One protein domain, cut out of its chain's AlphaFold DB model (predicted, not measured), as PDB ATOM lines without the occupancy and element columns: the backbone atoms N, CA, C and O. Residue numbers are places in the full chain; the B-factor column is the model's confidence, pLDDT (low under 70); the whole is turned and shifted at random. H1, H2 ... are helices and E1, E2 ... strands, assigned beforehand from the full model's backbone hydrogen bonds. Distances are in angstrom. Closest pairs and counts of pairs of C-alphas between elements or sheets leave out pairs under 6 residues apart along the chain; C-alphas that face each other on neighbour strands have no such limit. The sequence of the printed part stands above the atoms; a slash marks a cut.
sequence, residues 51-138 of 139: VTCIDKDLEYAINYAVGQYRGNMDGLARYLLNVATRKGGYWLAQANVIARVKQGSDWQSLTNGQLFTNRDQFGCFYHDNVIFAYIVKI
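This is residues 51 to 138 of the 139 residues of an uncharacterized protein of Diploscapter pachys (UniProt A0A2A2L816). A four-stranded antiparallel sheet has a hairpin of two long helices, H1 and H2, packed over one face, with H1 towards the E1 edge and H2 over the E2 edge. A wide loop swings away from the sheet between E2 and E3; it holds the tiny helices H3, beyond the sheet, and H4, which grazes it. The printed part has 88 residues, with four named helices and four named strands in the order E1 H1 H2 E2 H3 H4 E3 E4, and the sheet order is E1 E3 E4 E2. The class is mixed, helices and strands; the whole is compact, with a radius of gyration of the C-alphas of 12.2 A and spans of 36 by 29 by 19 A.

E1, residues 51 to 53, is an edge strand, antiparallel to E3, residues 123 to 127; N 52 and O 125 are 2.7 A apart, within hydrogen-bond range. H1, residues 56 to 69, is on the sheet at a height of 9.3 A and runs slantwise to the strands, at 37 degrees to E3 on the local plane. H1 touches H2, residues 73 to 85, at a shallow tilt of 24 degrees, opposite ways, as a helical hairpin; their closest C-alphas, of Tyr 69 and Leu 76, are 5.1 A apart. H2 is on the same face at a height of 7.3 A, over E2, residues 91 to 97, and along the strands; the closest C-alphas of H2 and E2, of Ala 77 and Gln 94, are 4.8 A apart. These make two layers, helices on one face of a sheet. H3, residues 103 to 106, touches no helix and is only just not on the sheet, with 4 pairs of C-alphas within 10 A. H4, residues 113 to 116, only grazes the sheet with residues 114 to 116. E3 forms a hairpin with E4, residues 131 to 137; N 124 and O 135 are 2.8 A apart. E4 is also antiparallel to E2, with N 92 and O 136 at 2.8 A. E2, H3 H4 and E3 form a split strand-helix-strand unit, two strands running the same way with E4 between them, and its crossover is right-handed. In H1 and H2 every O i to N i+4 pair is within hydrogen-bond range; H3 and H4 are too short for such a pair.

E1 begins at C-alpha 51, (-15.572, 39.300, -7.463). H1 is 19.7 A long and H2 18.1 A. E2 is 20.8 A long, E3 13.5 A and E4 20.8 A, with E4 ending at C-alpha 137, (-8.169, 53.981, -6.721).

The two C-alphas farthest apart, of Gly 88 and Lys 102, are 35.6 A apart. The printed part has no cut, and no link is long. The mean pLDDT of the printed part is 74.5, and residues 99 to 122 are under 70.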
ATOM      1  N   VAL A  51     -16.443  38.141  -7.242       79.75
ATOM      2  CA  VAL A  51     -15.572  39.300  -7.463       79.75
ATOM      3  C   VAL A  51     -15.667  39.758  -8.920       79.75
ATOM      4  O   VAL A  51     -15.561  38.948  -9.836       79.75
ATOM      5  N   THR A  52     -15.817  41.061  -9.133       77.62
ATOM      6  CA  THR A  52     -15.703  41.749 -10.423       77.62
ATOM      7  C   THR A  52     -14.508  42.692 -10.357       77.62
ATOM      8  O   THR A  52     -14.488  43.617  -9.547       77.62
ATOM      9  N   CYS A  53     -13.475  42.420 -11.151       77.00
ATOM     10  CA  CYS A  53     -12.193  43.114 -11.074       77.00
ATOM     11  C   CYS A  53     -11.404  42.886 -12.372       77.00
ATOM     12  O   CYS A  53     -11.408  41.780 -12.913       77.00
ATOM     13  N   ILE A  54     -10.723  43.921 -12.873       78.00
ATOM     14  CA  ILE A  54      -9.801  43.792 -14.019       78.00
ATOM     15  C   ILE A  54      -8.439  43.253 -13.550       78.00
ATOM     16  O   ILE A  54      -7.787  42.477 -14.248       78.00
ATOM     17  N   ASP A  55      -8.017  43.649 -12.349       81.44
ATOM     18  CA  ASP A  55      -6.729  43.300 -11.759       81.44
ATOM     19  C   ASP A  55      -6.772  41.924 -11.077       81.44
ATOM     20  O   ASP A  55      -7.346  41.750 -10.003       81.44
ATOM     21  N   LYS A  56      -6.131  40.923 -11.682       84.06
ATOM     22  CA  LYS A  56      -6.182  39.545 -11.172       84.06
ATOM     23  C   LYS A  56      -5.591  39.375  -9.773       84.06
ATOM     24  O   LYS A  56      -6.107  38.562  -9.012       84.06
ATOM     25  N   ASP A  57      -4.586  40.156  -9.386       86.12
ATOM     26  CA  ASP A  57      -4.010  40.049  -8.039       86.12
ATOM     27  C   ASP A  57      -4.994  40.554  -6.980       86.12
ATOM     28  O   ASP A  57      -5.149  39.943  -5.919       86.12
ATOM     29  N   LEU A  58      -5.683  41.662  -7.275       85.50
ATOM     30  CA  LEU A  58      -6.730  42.191  -6.402       85.50
ATOM     31  C   LEU A  58      -7.942  41.256  -6.363       85.50
ATOM     32  O   LEU A  58      -8.528  41.075  -5.296       85.50
ATOM     33  N   GLU A  59      -8.274  40.601  -7.476       86.44
ATOM     34  CA  GLU A  59      -9.331  39.590  -7.523       86.44
ATOM     35  C   GLU A  59      -9.050  38.432  -6.548       86.44
ATOM     36  O   GLU A  59      -9.909  38.069  -5.737       86.44
ATOM     37  N   TYR A  60      -7.830  37.886  -6.569       88.38
ATOM     38  CA  TYR A  60      -7.420  36.836  -5.634       88.38
ATOM     39  C   TYR A  60      -7.398  37.326  -4.184       88.38
ATOM     40  O   TYR A  60      -7.870  36.618  -3.290       88.38
ATOM     41  N   ALA A  61      -6.898  38.540  -3.947       89.06
ATOM     42  CA  ALA A  61      -6.858  39.127  -2.613       89.06
ATOM     43  C   ALA A  61      -8.261  39.298  -2.019       89.06
ATOM     44  O   ALA A  61      -8.466  38.981  -0.848       89.06
ATOM     45  N   ILE A  62      -9.235  39.745  -2.817       88.06
ATOM     46  CA  ILE A  62     -10.619  39.903  -2.361       88.06
ATOM     47  C   ILE A  62     -11.253  38.546  -2.061       88.06
ATOM     48  O   ILE A  62     -11.830  38.379  -0.986       88.06
ATOM     49  N   ASN A  63     -11.096  37.560  -2.948       89.06
ATOM     50  CA  ASN A  63     -11.607  36.205  -2.714       89.06
ATOM     51  C   ASN A  63     -11.047  35.595  -1.418       89.06
ATOM     52  O   ASN A  63     -11.797  35.045  -0.610       89.06
ATOM     53  N   TYR A  64      -9.739  35.742  -1.186       89.81
ATOM     54  CA  TYR A  64      -9.103  35.294   0.050       89.81
ATOM     55  C   TYR A  64      -9.648  36.042   1.275       89.81
ATOM     56  O   TYR A  64     -10.064  35.420   2.256       89.81
ATOM     57  N   ALA A  65      -9.679  37.375   1.215       89.56
ATOM     58  CA  ALA A  65     -10.068  38.215   2.339       89.56
ATOM     59  C   ALA A  65     -11.515  37.965   2.769       89.56
ATOM     60  O   ALA A  65     -11.796  37.882   3.963       89.56
ATOM     61  N   VAL A  66     -12.424  37.785   1.812       88.56
ATOM     62  CA  VAL A  66     -13.823  37.458   2.099       88.56
ATOM     63  C   VAL A  66     -13.942  36.136   2.857       88.56
ATOM     64  O   VAL A  66     -14.737  36.053   3.790       88.56
ATOM     65  N   GLY A  67     -13.148  35.120   2.507       87.38
ATOM     66  CA  GLY A  67     -13.141  33.843   3.223       87.38
ATOM     67  C   GLY A  67     -12.672  33.969   4.678       87.38
ATOM     68  O   GLY A  67     -13.214  33.302   5.554       87.38
ATOM     69  N   GLN A  68     -11.705  34.851   4.944       91.31
ATOM     70  CA  GLN A  68     -11.094  35.009   6.271       91.31
ATOM     71  C   GLN A  68     -11.833  36.001   7.180       91.31
ATOM     72  O   GLN A  68     -11.963  35.780   8.381       91.31
ATOM     73  N   TYR A  69     -12.327  37.102   6.614       89.44
ATOM     74  CA  TYR A  69     -12.855  38.244   7.361       89.44
ATOM     75  C   TYR A  69     -14.375  38.391   7.238       89.44
ATOM     76  O   TYR A  69     -14.926  39.443   7.549       89.44
ATOM     77  N   ARG A  70     -15.091  37.335   6.828       84.81
ATOM     78  CA  ARG A  70     -16.551  37.363   6.620       84.81
ATOM     79  C   ARG A  70     -17.357  37.843   7.834       84.81
ATOM     80  O   ARG A  70     -18.433  38.404   7.666       84.81
ATOM     81  N   GLY A  71     -16.851  37.618   9.046       85.31
ATOM     82  CA  GLY A  71     -17.456  38.088  10.299       85.31
ATOM     83  C   GLY A  71     -16.924  39.435  10.807       85.31
ATOM     84  O   GLY A  71     -17.372  39.900  11.848       85.31
ATOM     85  N   ASN A  72     -15.961  40.051  10.114       88.38
ATOM     86  CA  ASN A  72     -15.272  41.267  10.538       88.38
ATOM     87  C   ASN A  72     -15.046  42.205   9.340       88.38
ATOM     88  O   ASN A  72     -14.006  42.157   8.683       88.38
ATOM     89  N   MET A  73     -16.024  43.072   9.070       85.00
ATOM     90  CA  MET A  73     -15.982  43.988   7.924       85.00
ATOM     91  C   MET A  73     -14.855  45.020   8.022       85.00
ATOM     92  O   MET A  73     -14.227  45.330   7.013       85.00
ATOM     93  N   ASP A  74     -14.525  45.485   9.227       84.75
ATOM     94  CA  ASP A  74     -13.396  46.398   9.429       84.75
ATOM     95  C   ASP A  74     -12.064  45.715   9.099       84.75
ATOM     96  O   ASP A  74     -11.197  46.299   8.447       84.75
ATOM     97  N   GLY A  75     -11.905  44.456   9.520       87.94
ATOM     98  CA  GLY A  75     -10.754  43.623   9.174       87.94
ATOM     99  C   GLY A  75     -10.655  43.378   7.669       87.94
ATOM    100  O   GLY A  75      -9.571  43.513   7.100       87.94
ATOM    101  N   LEU A  76     -11.791  43.104   7.021       89.56
ATOM    102  CA  LEU A  76     -11.890  42.938   5.573       89.56
ATOM    103  C   LEU A  76     -11.446  44.212   4.839       89.56
ATOM    104  O   LEU A  76     -10.517  44.158   4.036       89.56
ATOM    105  N   ALA A  77     -12.036  45.366   5.161       86.25
ATOM    106  CA  ALA A  77     -11.702  46.641   4.528       86.25
ATOM    107  C   ALA A  77     -10.221  47.017   4.722       86.25
ATOM    108  O   ALA A  77      -9.546  47.411   3.768       86.25
ATOM    109  N   ARG A  78      -9.681  46.829   5.934       90.62
ATOM    110  CA  ARG A  78      -8.261  47.083   6.233       90.62
ATOM    111  C   ARG A  78      -7.328  46.162   5.455       90.62
ATOM    112  O   ARG A  78      -6.315  46.634   4.943       90.62
ATOM    113  N   TYR A  79      -7.647  44.871   5.359       93.44
ATOM    114  CA  TYR A  79      -6.851  43.928   4.575       93.44
ATOM    115  C   TYR A  79      -6.806  44.348   3.103       93.44
ATOM    116  O   TYR A  79      -5.721  44.450   2.532       93.44
ATOM    117  N   LEU A  80      -7.963  44.657   2.512       89.56
ATOM    118  CA  LEU A  80      -8.048  45.089   1.118       89.56
ATOM    119  C   LEU A  80      -7.234  46.366   0.879       89.56
ATOM    120  O   LEU A  80      -6.410  46.401  -0.038       89.56
ATOM    121  N   LEU A  81      -7.384  47.373   1.745       89.56
ATOM    122  CA  LEU A  81      -6.616  48.617   1.661       89.56
ATOM    123  C   LEU A  81      -5.102  48.365   1.724       89.56
ATOM    124  O   LEU A  81      -4.341  48.927   0.936       89.56
ATOM    125  N   ASN A  82      -4.656  47.486   2.624       91.62
ATOM    126  CA  ASN A  82      -3.246  47.117   2.750       91.62
ATOM    127  C   ASN A  82      -2.697  46.426   1.495       91.62
ATOM    128  O   ASN A  82      -1.521  46.594   1.178       91.62
ATOM    129  N   VAL A  83      -3.511  45.638   0.789       91.06
ATOM    130  CA  VAL A  83      -3.087  45.004  -0.465       91.06
ATOM    131  C   VAL A  83      -2.988  46.042  -1.580       91.06
ATOM    132  O   VAL A  83      -1.969  46.088  -2.266       91.06
ATOM    133  N   ALA A  84      -3.989  46.909  -1.744       86.94
ATOM    134  CA  ALA A  84      -3.967  47.866  -2.848       86.94
ATOM    135  C   ALA A  84      -2.943  48.989  -2.663       86.94
ATOM    136  O   ALA A  84      -2.280  49.371  -3.622       86.94
ATOM    137  N   THR A  85      -2.717  49.463  -1.433       86.50
ATOM    138  CA  THR A  85      -1.678  50.475  -1.154       86.50
ATOM    139  C   THR A  85      -0.274  50.007  -1.548       86.50
ATOM    140  O   THR A  85       0.544  50.825  -1.964       86.50
ATOM    141  N   ARG A  86       0.001  48.693  -1.532       88.81
ATOM    142  CA  ARG A  86       1.267  48.122  -2.038       88.81
ATOM    143  C   ARG A  86       1.426  48.239  -3.554       88.81
ATOM    144  O   ARG A  86       2.552  48.166  -4.037       88.81
ATOM    145  N   LYS A  87       0.333  48.439  -4.297       85.44
ATOM    146  CA  LYS A  87       0.348  48.688  -5.748       85.44
ATOM    147  C   LYS A  87       0.604  50.165  -6.094       85.44
ATOM    148  O   LYS A  87       0.728  50.497  -7.268       85.44
ATOM    149  N   GLY A  88       0.723  51.038  -5.088       83.19
ATOM    150  CA  GLY A  88       0.995  52.466  -5.251       83.19
ATOM    151  C   GLY A  88      -0.244  53.297  -5.599       83.19
ATOM    152  O   GLY A  88      -1.214  52.803  -6.172       83.19
ATOM    153  N   GLY A  89      -0.212  54.585  -5.249       83.50
ATOM    154  CA  GLY A  89      -1.341  55.510  -5.398       83.50
ATOM    155  C   GLY A  89      -2.263  55.553  -4.180       83.50
ATOM    156  O   GLY A  89      -1.982  54.952  -3.140       83.50
ATOM    157  N   TYR A  90      -3.363  56.292  -4.312       81.00
ATOM    158  CA  TYR A  90      -4.341  56.472  -3.244       81.00
ATOM    159  C   TYR A  90      -5.539  55.566  -3.481       81.00
ATOM    160  O   TYR A  90      -6.132  55.574  -4.558       81.00
ATOM    161  N   TRP A  91      -5.891  54.794  -2.458       83.81
ATOM    162  CA  TRP A  91      -6.930  53.776  -2.533       83.81
ATOM    163  C   TRP A  91      -7.954  53.976  -1.425       83.81
ATOM    164  O   TRP A  91      -7.619  54.377  -0.311       83.81
ATOM    165  N   LEU A  92      -9.197  53.647  -1.741       82.38
ATOM    166  CA  LEU A  92     -10.314  53.566  -0.818       82.38
ATOM    167  C   LEU A  92     -10.784  52.114  -0.786       82.38
ATOM    168  O   LEU A  92     -10.980  51.513  -1.839       82.38
ATOM    169  N   ALA A  93     -10.987  51.564   0.408       85.19
ATOM    170  CA  ALA A  93     -11.571  50.243   0.585       85.19
ATOM    171  C   ALA A  93     -12.701  50.304   1.608       85.19
ATOM    172  O   ALA A  93     -12.572  50.960   2.643       85.19
ATOM    173  N   GLN A  94     -13.787  49.587   1.343       83.56
ATOM    174  CA  GLN A  94     -14.915  49.473   2.259       83.56
ATOM    175  C   GLN A  94     -15.503  48.067   2.177       83.56
ATOM    176  O   GLN A  94     -15.524  47.448   1.115       83.56
ATOM    177  N   ALA A  95     -16.009  47.576   3.303       85.00
ATOM    178  CA  ALA A  95     -16.799  46.359   3.366       85.00
ATOM    179  C   ALA A  95     -17.971  46.550   4.328       85.00
ATOM    180  O   ALA A  95     -17.826  47.221   5.347       85.00
ATOM    181  N   ASN A  96     -19.123  45.971   4.001       80.75
ATOM    182  CA  ASN A  96     -20.333  46.040   4.814       80.75
ATOM    183  C   ASN A  96     -21.124  44.732   4.732       80.75
ATOM    184  O   ASN A  96     -21.104  44.027   3.721       80.75
ATOM    185  N   VAL A  97     -21.903  44.459   5.776       80.31
ATOM    186  CA  VAL A  97     -22.938  43.421   5.749       80.31
ATOM    187  C   VAL A  97     -24.196  43.997   5.097       80.31
ATOM    188  O   VAL A  97     -24.680  45.051   5.498       80.31
ATOM    189  N   ILE A  98     -24.735  43.284   4.113       72.62
ATOM    190  CA  ILE A  98     -25.989  43.594   3.410       72.62
ATOM    191  C   ILE A  98     -27.110  42.594   3.728       72.62
ATOM    192  O   ILE A  98     -28.283  42.884   3.480       72.62
ATOM    193  N   ALA A  99     -26.796  41.452   4.353       61.16
ATOM    194  CA  ALA A  99     -27.820  40.606   4.956       61.16
ATOM    195  C   ALA A  99     -28.579  41.421   6.011       61.16
ATOM    196  O   ALA A  99     -27.978  41.838   7.000       61.16
ATOM    197  N   ARG A 100     -29.900  41.571   5.810       48.34
ATOM    198  CA  ARG A 100     -30.915  42.268   6.643       48.34
ATOM    199  C   ARG A 100     -31.394  43.625   6.132       48.34
ATOM    200  O   ARG A 100     -32.338  44.156   6.709       48.34
ATOM    201  N   VAL A 101     -30.839  44.163   5.049       48.75
ATOM    202  CA  VAL A 101     -31.324  45.430   4.490       48.75
ATOM    203  C   VAL A 101     -31.696  45.210   3.028       48.75
ATOM    204  O   VAL A 101     -30.902  44.698   2.244       48.75
ATOM    205  N   LYS A 102     -32.904  45.644   2.634       48.06
ATOM    206  CA  LYS A 102     -33.371  45.710   1.229       48.06
ATOM    207  C   LYS A 102     -32.390  46.470   0.305       48.06
ATOM    208  O   LYS A 102     -32.462  46.384  -0.909       48.06
ATOM    209  N   GLN A 103     -31.398  47.122   0.905       42.53
ATOM    210  CA  GLN A 103     -30.220  47.710   0.296       42.53
ATOM    211  C   GLN A 103     -29.362  46.770  -0.556       42.53
ATOM    212  O   GLN A 103     -28.659  47.289  -1.405       42.53
ATOM    213  N   GLY A 104     -29.402  45.440  -0.410       46.34
ATOM    214  CA  GLY A 104     -28.645  44.554  -1.314       46.34
ATOM    215  C   GLY A 104     -29.015  44.737  -2.799       46.34
ATOM    216  O   GLY A 104     -28.147  44.637  -3.662       46.34
ATOM    217  N   SER A 105     -30.281  45.072  -3.093       46.78
ATOM    218  CA  SER A 105     -30.735  45.459  -4.438       46.78
ATOM    219  C   SER A 105     -30.584  46.954  -4.715       46.78
ATOM    220  O   SER A 105     -30.279  47.332  -5.840       46.78
ATOM    221  N   ASP A 106     -30.757  47.815  -3.708       46.25
ATOM    222  CA  ASP A 106     -30.703  49.272  -3.905       46.25
ATOM    223  C   ASP A 106     -29.254  49.786  -4.039       46.25
ATOM    224  O   ASP A 106     -29.011  50.745  -4.770       46.25
ATOM    225  N   TRP A 107     -28.268  49.083  -3.462       48.69
ATOM    226  CA  TRP A 107     -26.834  49.243  -3.759       48.69
ATOM    227  C   TRP A 107     -26.475  48.812  -5.181       48.69
ATOM    228  O   TRP A 107     -25.366  49.061  -5.626       48.69
ATOM    229  N   GLN A 108     -27.378  48.196  -5.938       48.00
ATOM    230  CA  GLN A 108     -27.164  47.994  -7.372       48.00
ATOM    231  C   GLN A 108     -27.674  49.196  -8.186       48.00
ATOM    232  O   GLN A 108     -27.349  49.330  -9.363       48.00
ATOM    233  N   SER A 109     -28.440  50.114  -7.585       44.50
ATOM    234  CA  SER A 109     -29.100  51.196  -8.314       44.50
ATOM    235  C   SER A 109     -28.229  52.457  -8.442       44.50
ATOM    236  O   SER A 109     -27.769  53.045  -7.468       44.50
ATOM    237  N   LEU A 110     -27.991  52.823  -9.704       41.16
ATOM    238  CA  LEU A 110     -27.480  54.075 -10.280       41.16
ATOM    239  C   LEU A 110     -26.128  54.638  -9.817       41.16
ATOM    240  O   LEU A 110     -25.255  54.795 -10.667       41.16
ATOM    241  N   THR A 111     -25.879  54.887  -8.532       45.16
ATOM    242  CA  THR A 111     -24.559  55.377  -8.066       45.16
ATOM    243  C   THR A 111     -23.478  54.298  -8.165       45.16
ATOM    244  O   THR A 111     -22.295  54.592  -8.294       45.16
ATOM    245  N   ASN A 112     -23.899  53.035  -8.167       50.69
ATOM    246  CA  ASN A 112     -23.031  51.868  -8.218       50.69
ATOM    247  C   ASN A 112     -22.845  51.288  -9.627       50.69
ATOM    248  O   ASN A 112     -21.996  50.425  -9.830       50.69
ATOM    249  N   GLY A 113     -23.596  51.774 -10.624       43.94
ATOM    250  CA  GLY A 113     -23.412  51.345 -12.011       43.94
ATOM    251  C   GLY A 113     -21.984  51.591 -12.483       43.94
ATOM    252  O   GLY A 113     -21.393  50.723 -13.096       43.94
ATOM    253  N   GLN A 114     -21.362  52.713 -12.130       47.25
ATOM    254  CA  GLN A 114     -19.979  53.000 -12.538       47.25
ATOM    255  C   GLN A 114     -18.953  52.055 -11.891       47.25
ATOM    256  O   GLN A 114     -18.095  51.528 -12.597       47.25
ATOM    257  N   LEU A 115     -19.145  51.738 -10.607       49.69
ATOM    258  CA  LEU A 115     -18.352  50.755  -9.866       49.69
ATOM    259  C   LEU A 115     -18.506  49.340 -10.466       49.69
ATOM    260  O   LEU A 115     -17.525  48.641 -10.680       49.69
ATOM    261  N   PHE A 116     -19.718  48.922 -10.846       49.03
ATOM    262  CA  PHE A 116     -19.980  47.562 -11.346       49.03
ATOM    263  C   PHE A 116     -19.996  47.399 -12.879       49.03
ATOM    264  O   PHE A 116     -20.127  46.279 -13.370       49.03
ATOM    265  N   THR A 117     -19.860  48.472 -13.664       46.59
ATOM    266  CA  THR A 117     -19.892  48.411 -15.146       46.59
ATOM    267  C   THR A 117     -18.532  48.119 -15.779       46.59
ATOM    268  O   THR A 117     -18.418  48.188 -17.003       46.59
ATOM    269  N   ASN A 118     -17.492  47.803 -14.990       48.28
ATOM    270  CA  ASN A 118     -16.102  47.673 -15.465       48.28
ATOM    271  C   ASN A 118     -15.582  48.925 -16.205       48.28
ATOM    272  O   ASN A 118     -14.612  48.844 -16.959       48.28
ATOM    273  N   ARG A 119     -16.228  50.088 -16.033       44.91
ATOM    274  CA  ARG A 119     -15.774  51.345 -16.645       44.91
ATOM    275  C   ARG A 119     -14.636  51.982 -15.860       44.91
ATOM    276  O   ARG A 119     -13.773  52.605 -16.473       44.91
ATOM    277  N   ASP A 120     -14.586  51.754 -14.551       52.69
ATOM    278  CA  ASP A 120     -13.431  52.107 -13.739       52.69
ATOM    279  C   ASP A 120     -12.353  51.030 -13.885       52.69
ATOM    280  O   ASP A 120     -12.425  49.956 -13.292       52.69
ATOM    281  N   GLN A 121     -11.296  51.345 -14.640       57.44
ATOM    282  CA  GLN A 121     -10.076  50.524 -14.737       57.44
ATOM    283  C   GLN A 121      -9.359  50.336 -13.389       57.44
ATOM    284  O   GLN A 121      -8.370  49.611 -13.300       57.44
ATOM    285  N   PHE A 122      -9.834  51.010 -12.345       63.16
ATOM    286  CA  PHE A 122      -9.141  51.166 -11.081       63.16
ATOM    287  C   PHE A 122      -9.927  50.638  -9.875       63.16
ATOM    288  O   PHE A 122      -9.568  50.950  -8.738       63.16
ATOM    289  N   GLY A 123     -10.993  49.864 -10.105       74.06
ATOM    290  CA  GLY A 123     -11.856  49.329  -9.055       74.06
ATOM    291  C   GLY A 123     -12.015  47.810  -9.092       74.06
ATOM    292  O   GLY A 123     -12.055  47.206 -10.163       74.06
ATOM    293  N   CYS A 124     -12.131  47.199  -7.913       79.81
ATOM    294  CA  CYS A 124     -12.460  45.791  -7.732       79.81
ATOM    295  C   CYS A 124     -13.540  45.633  -6.667       79.81
ATOM    296  O   CYS A 124     -13.504  46.263  -5.610       79.81
ATOM    297  N   PHE A 125     -14.508  44.775  -6.955       80.44
ATOM    298  CA  PHE A 125     -15.779  44.719  -6.249       80.44
ATOM    299  C   PHE A 125     -16.133  43.283  -5.935       80.44
ATOM    300  O   PHE A 125     -15.916  42.406  -6.757       80.44
ATOM    301  N   TYR A 126     -16.716  43.034  -4.775       82.19
ATOM    302  CA  TYR A 126     -17.269  41.745  -4.403       82.19
ATOM    303  C   TYR A 126     -18.653  41.928  -3.821       82.19
ATOM    304  O   TYR A 126     -18.859  42.782  -2.957       82.19
ATOM    305  N   HIS A 127     -19.579  41.070  -4.226       78.75
ATOM    306  CA  HIS A 127     -20.856  40.957  -3.549       78.75
ATOM    307  C   HIS A 127     -21.329  39.508  -3.481       78.75
ATOM    308  O   HIS A 127     -21.054  38.682  -4.357       78.75
ATOM    309  N   ASP A 128     -22.108  39.224  -2.447       76.50
ATOM    310  CA  ASP A 128     -22.992  38.070  -2.398       76.50
ATOM    311  C   ASP A 128     -24.326  38.449  -1.736       76.50
ATOM    312  O   ASP A 128     -24.715  39.612  -1.731       76.50
ATOM    313  N   ASN A 129     -25.064  37.483  -1.191       74.38
ATOM    314  CA  ASN A 129     -26.344  37.750  -0.526       74.38
ATOM    315  C   ASN A 129     -26.203  38.327   0.899       74.38
ATOM    316  O   ASN A 129     -27.207  38.620   1.550       74.38
ATOM    317  N   VAL A 130     -24.982  38.415   1.428       76.69
ATOM    318  CA  VAL A 130     -24.695  38.697   2.839       76.69
ATOM    319  C   VAL A 130     -23.764  39.879   3.011       76.69
ATOM    320  O   VAL A 130     -23.987  40.664   3.929       76.69
ATOM    321  N   ILE A 131     -22.748  40.025   2.171       79.75
ATOM    322  CA  ILE A 131     -21.743  41.078   2.287       79.75
ATOM    323  C   ILE A 131     -21.497  41.755   0.940       79.75
ATOM    324  O   ILE A 131     -21.677  41.174  -0.131       79.75
ATOM    325  N   PHE A 132     -21.016  42.984   1.028       81.44
ATOM    326  CA  PHE A 132     -20.478  43.743  -0.085       81.44
ATOM    327  C   PHE A 132     -19.111  44.296   0.318       81.44
ATOM    328  O   PHE A 132     -18.933  44.747   1.451       81.44
ATOM    329  N   ALA A 133     -18.150  44.260  -0.597       84.31
ATOM    330  CA  ALA A 133     -16.841  44.867  -0.415       84.31
ATOM    331  C   ALA A 133     -16.358  45.492  -1.719       84.31
ATOM    332  O   ALA A 133     -16.621  44.975  -2.803       84.31
ATOM    333  N   TYR A 134     -15.618  46.586  -1.617       82.94
ATOM    334  CA  TYR A 134     -14.986  47.200  -2.770       82.94
ATOM    335  C   TYR A 134     -13.646  47.826  -2.428       82.94
ATOM    336  O   TYR A 134     -13.370  48.184  -1.279       82.94
ATOM    337  N   ILE A 135     -12.836  47.976  -3.467       83.94
ATOM    338  CA  ILE A 135     -11.596  48.724  -3.446       83.94
ATOM    339  C   ILE A 135     -11.453  49.519  -4.734       83.94
ATOM    340  O   ILE A 135     -11.598  48.966  -5.817       83.94
ATOM    341  N   VAL A 136     -11.193  50.816  -4.618       81.69
ATOM    342  CA  VAL A 136     -11.080  51.732  -5.758       81.69
ATOM    343  C   VAL A 136      -9.890  52.656  -5.590       81.69
ATOM    344  O   VAL A 136      -9.607  53.125  -4.485       81.69
ATOM    345  N   LYS A 137      -9.183  52.929  -6.682       80.56
ATOM    346  CA  LYS A 137      -8.169  53.981  -6.721       80.56
ATOM    347  C   LYS A 137      -8.864  55.330  -6.872       80.56
ATOM    348  O   LYS A 137      -9.738  55.476  -7.721       80.56
ATOM    349  N   ILE A 138      -8.478  56.302  -6.054       74.75
ATOM    350  CA  ILE A 138      -9.129  57.621  -6.000       74.75
ATOM    351  C   ILE A 138      -8.334  58.730  -6.701       74.75
ATOM    352  O   ILE A 138      -8.891  59.803  -6.914       74.75
TER     353      ILE A 138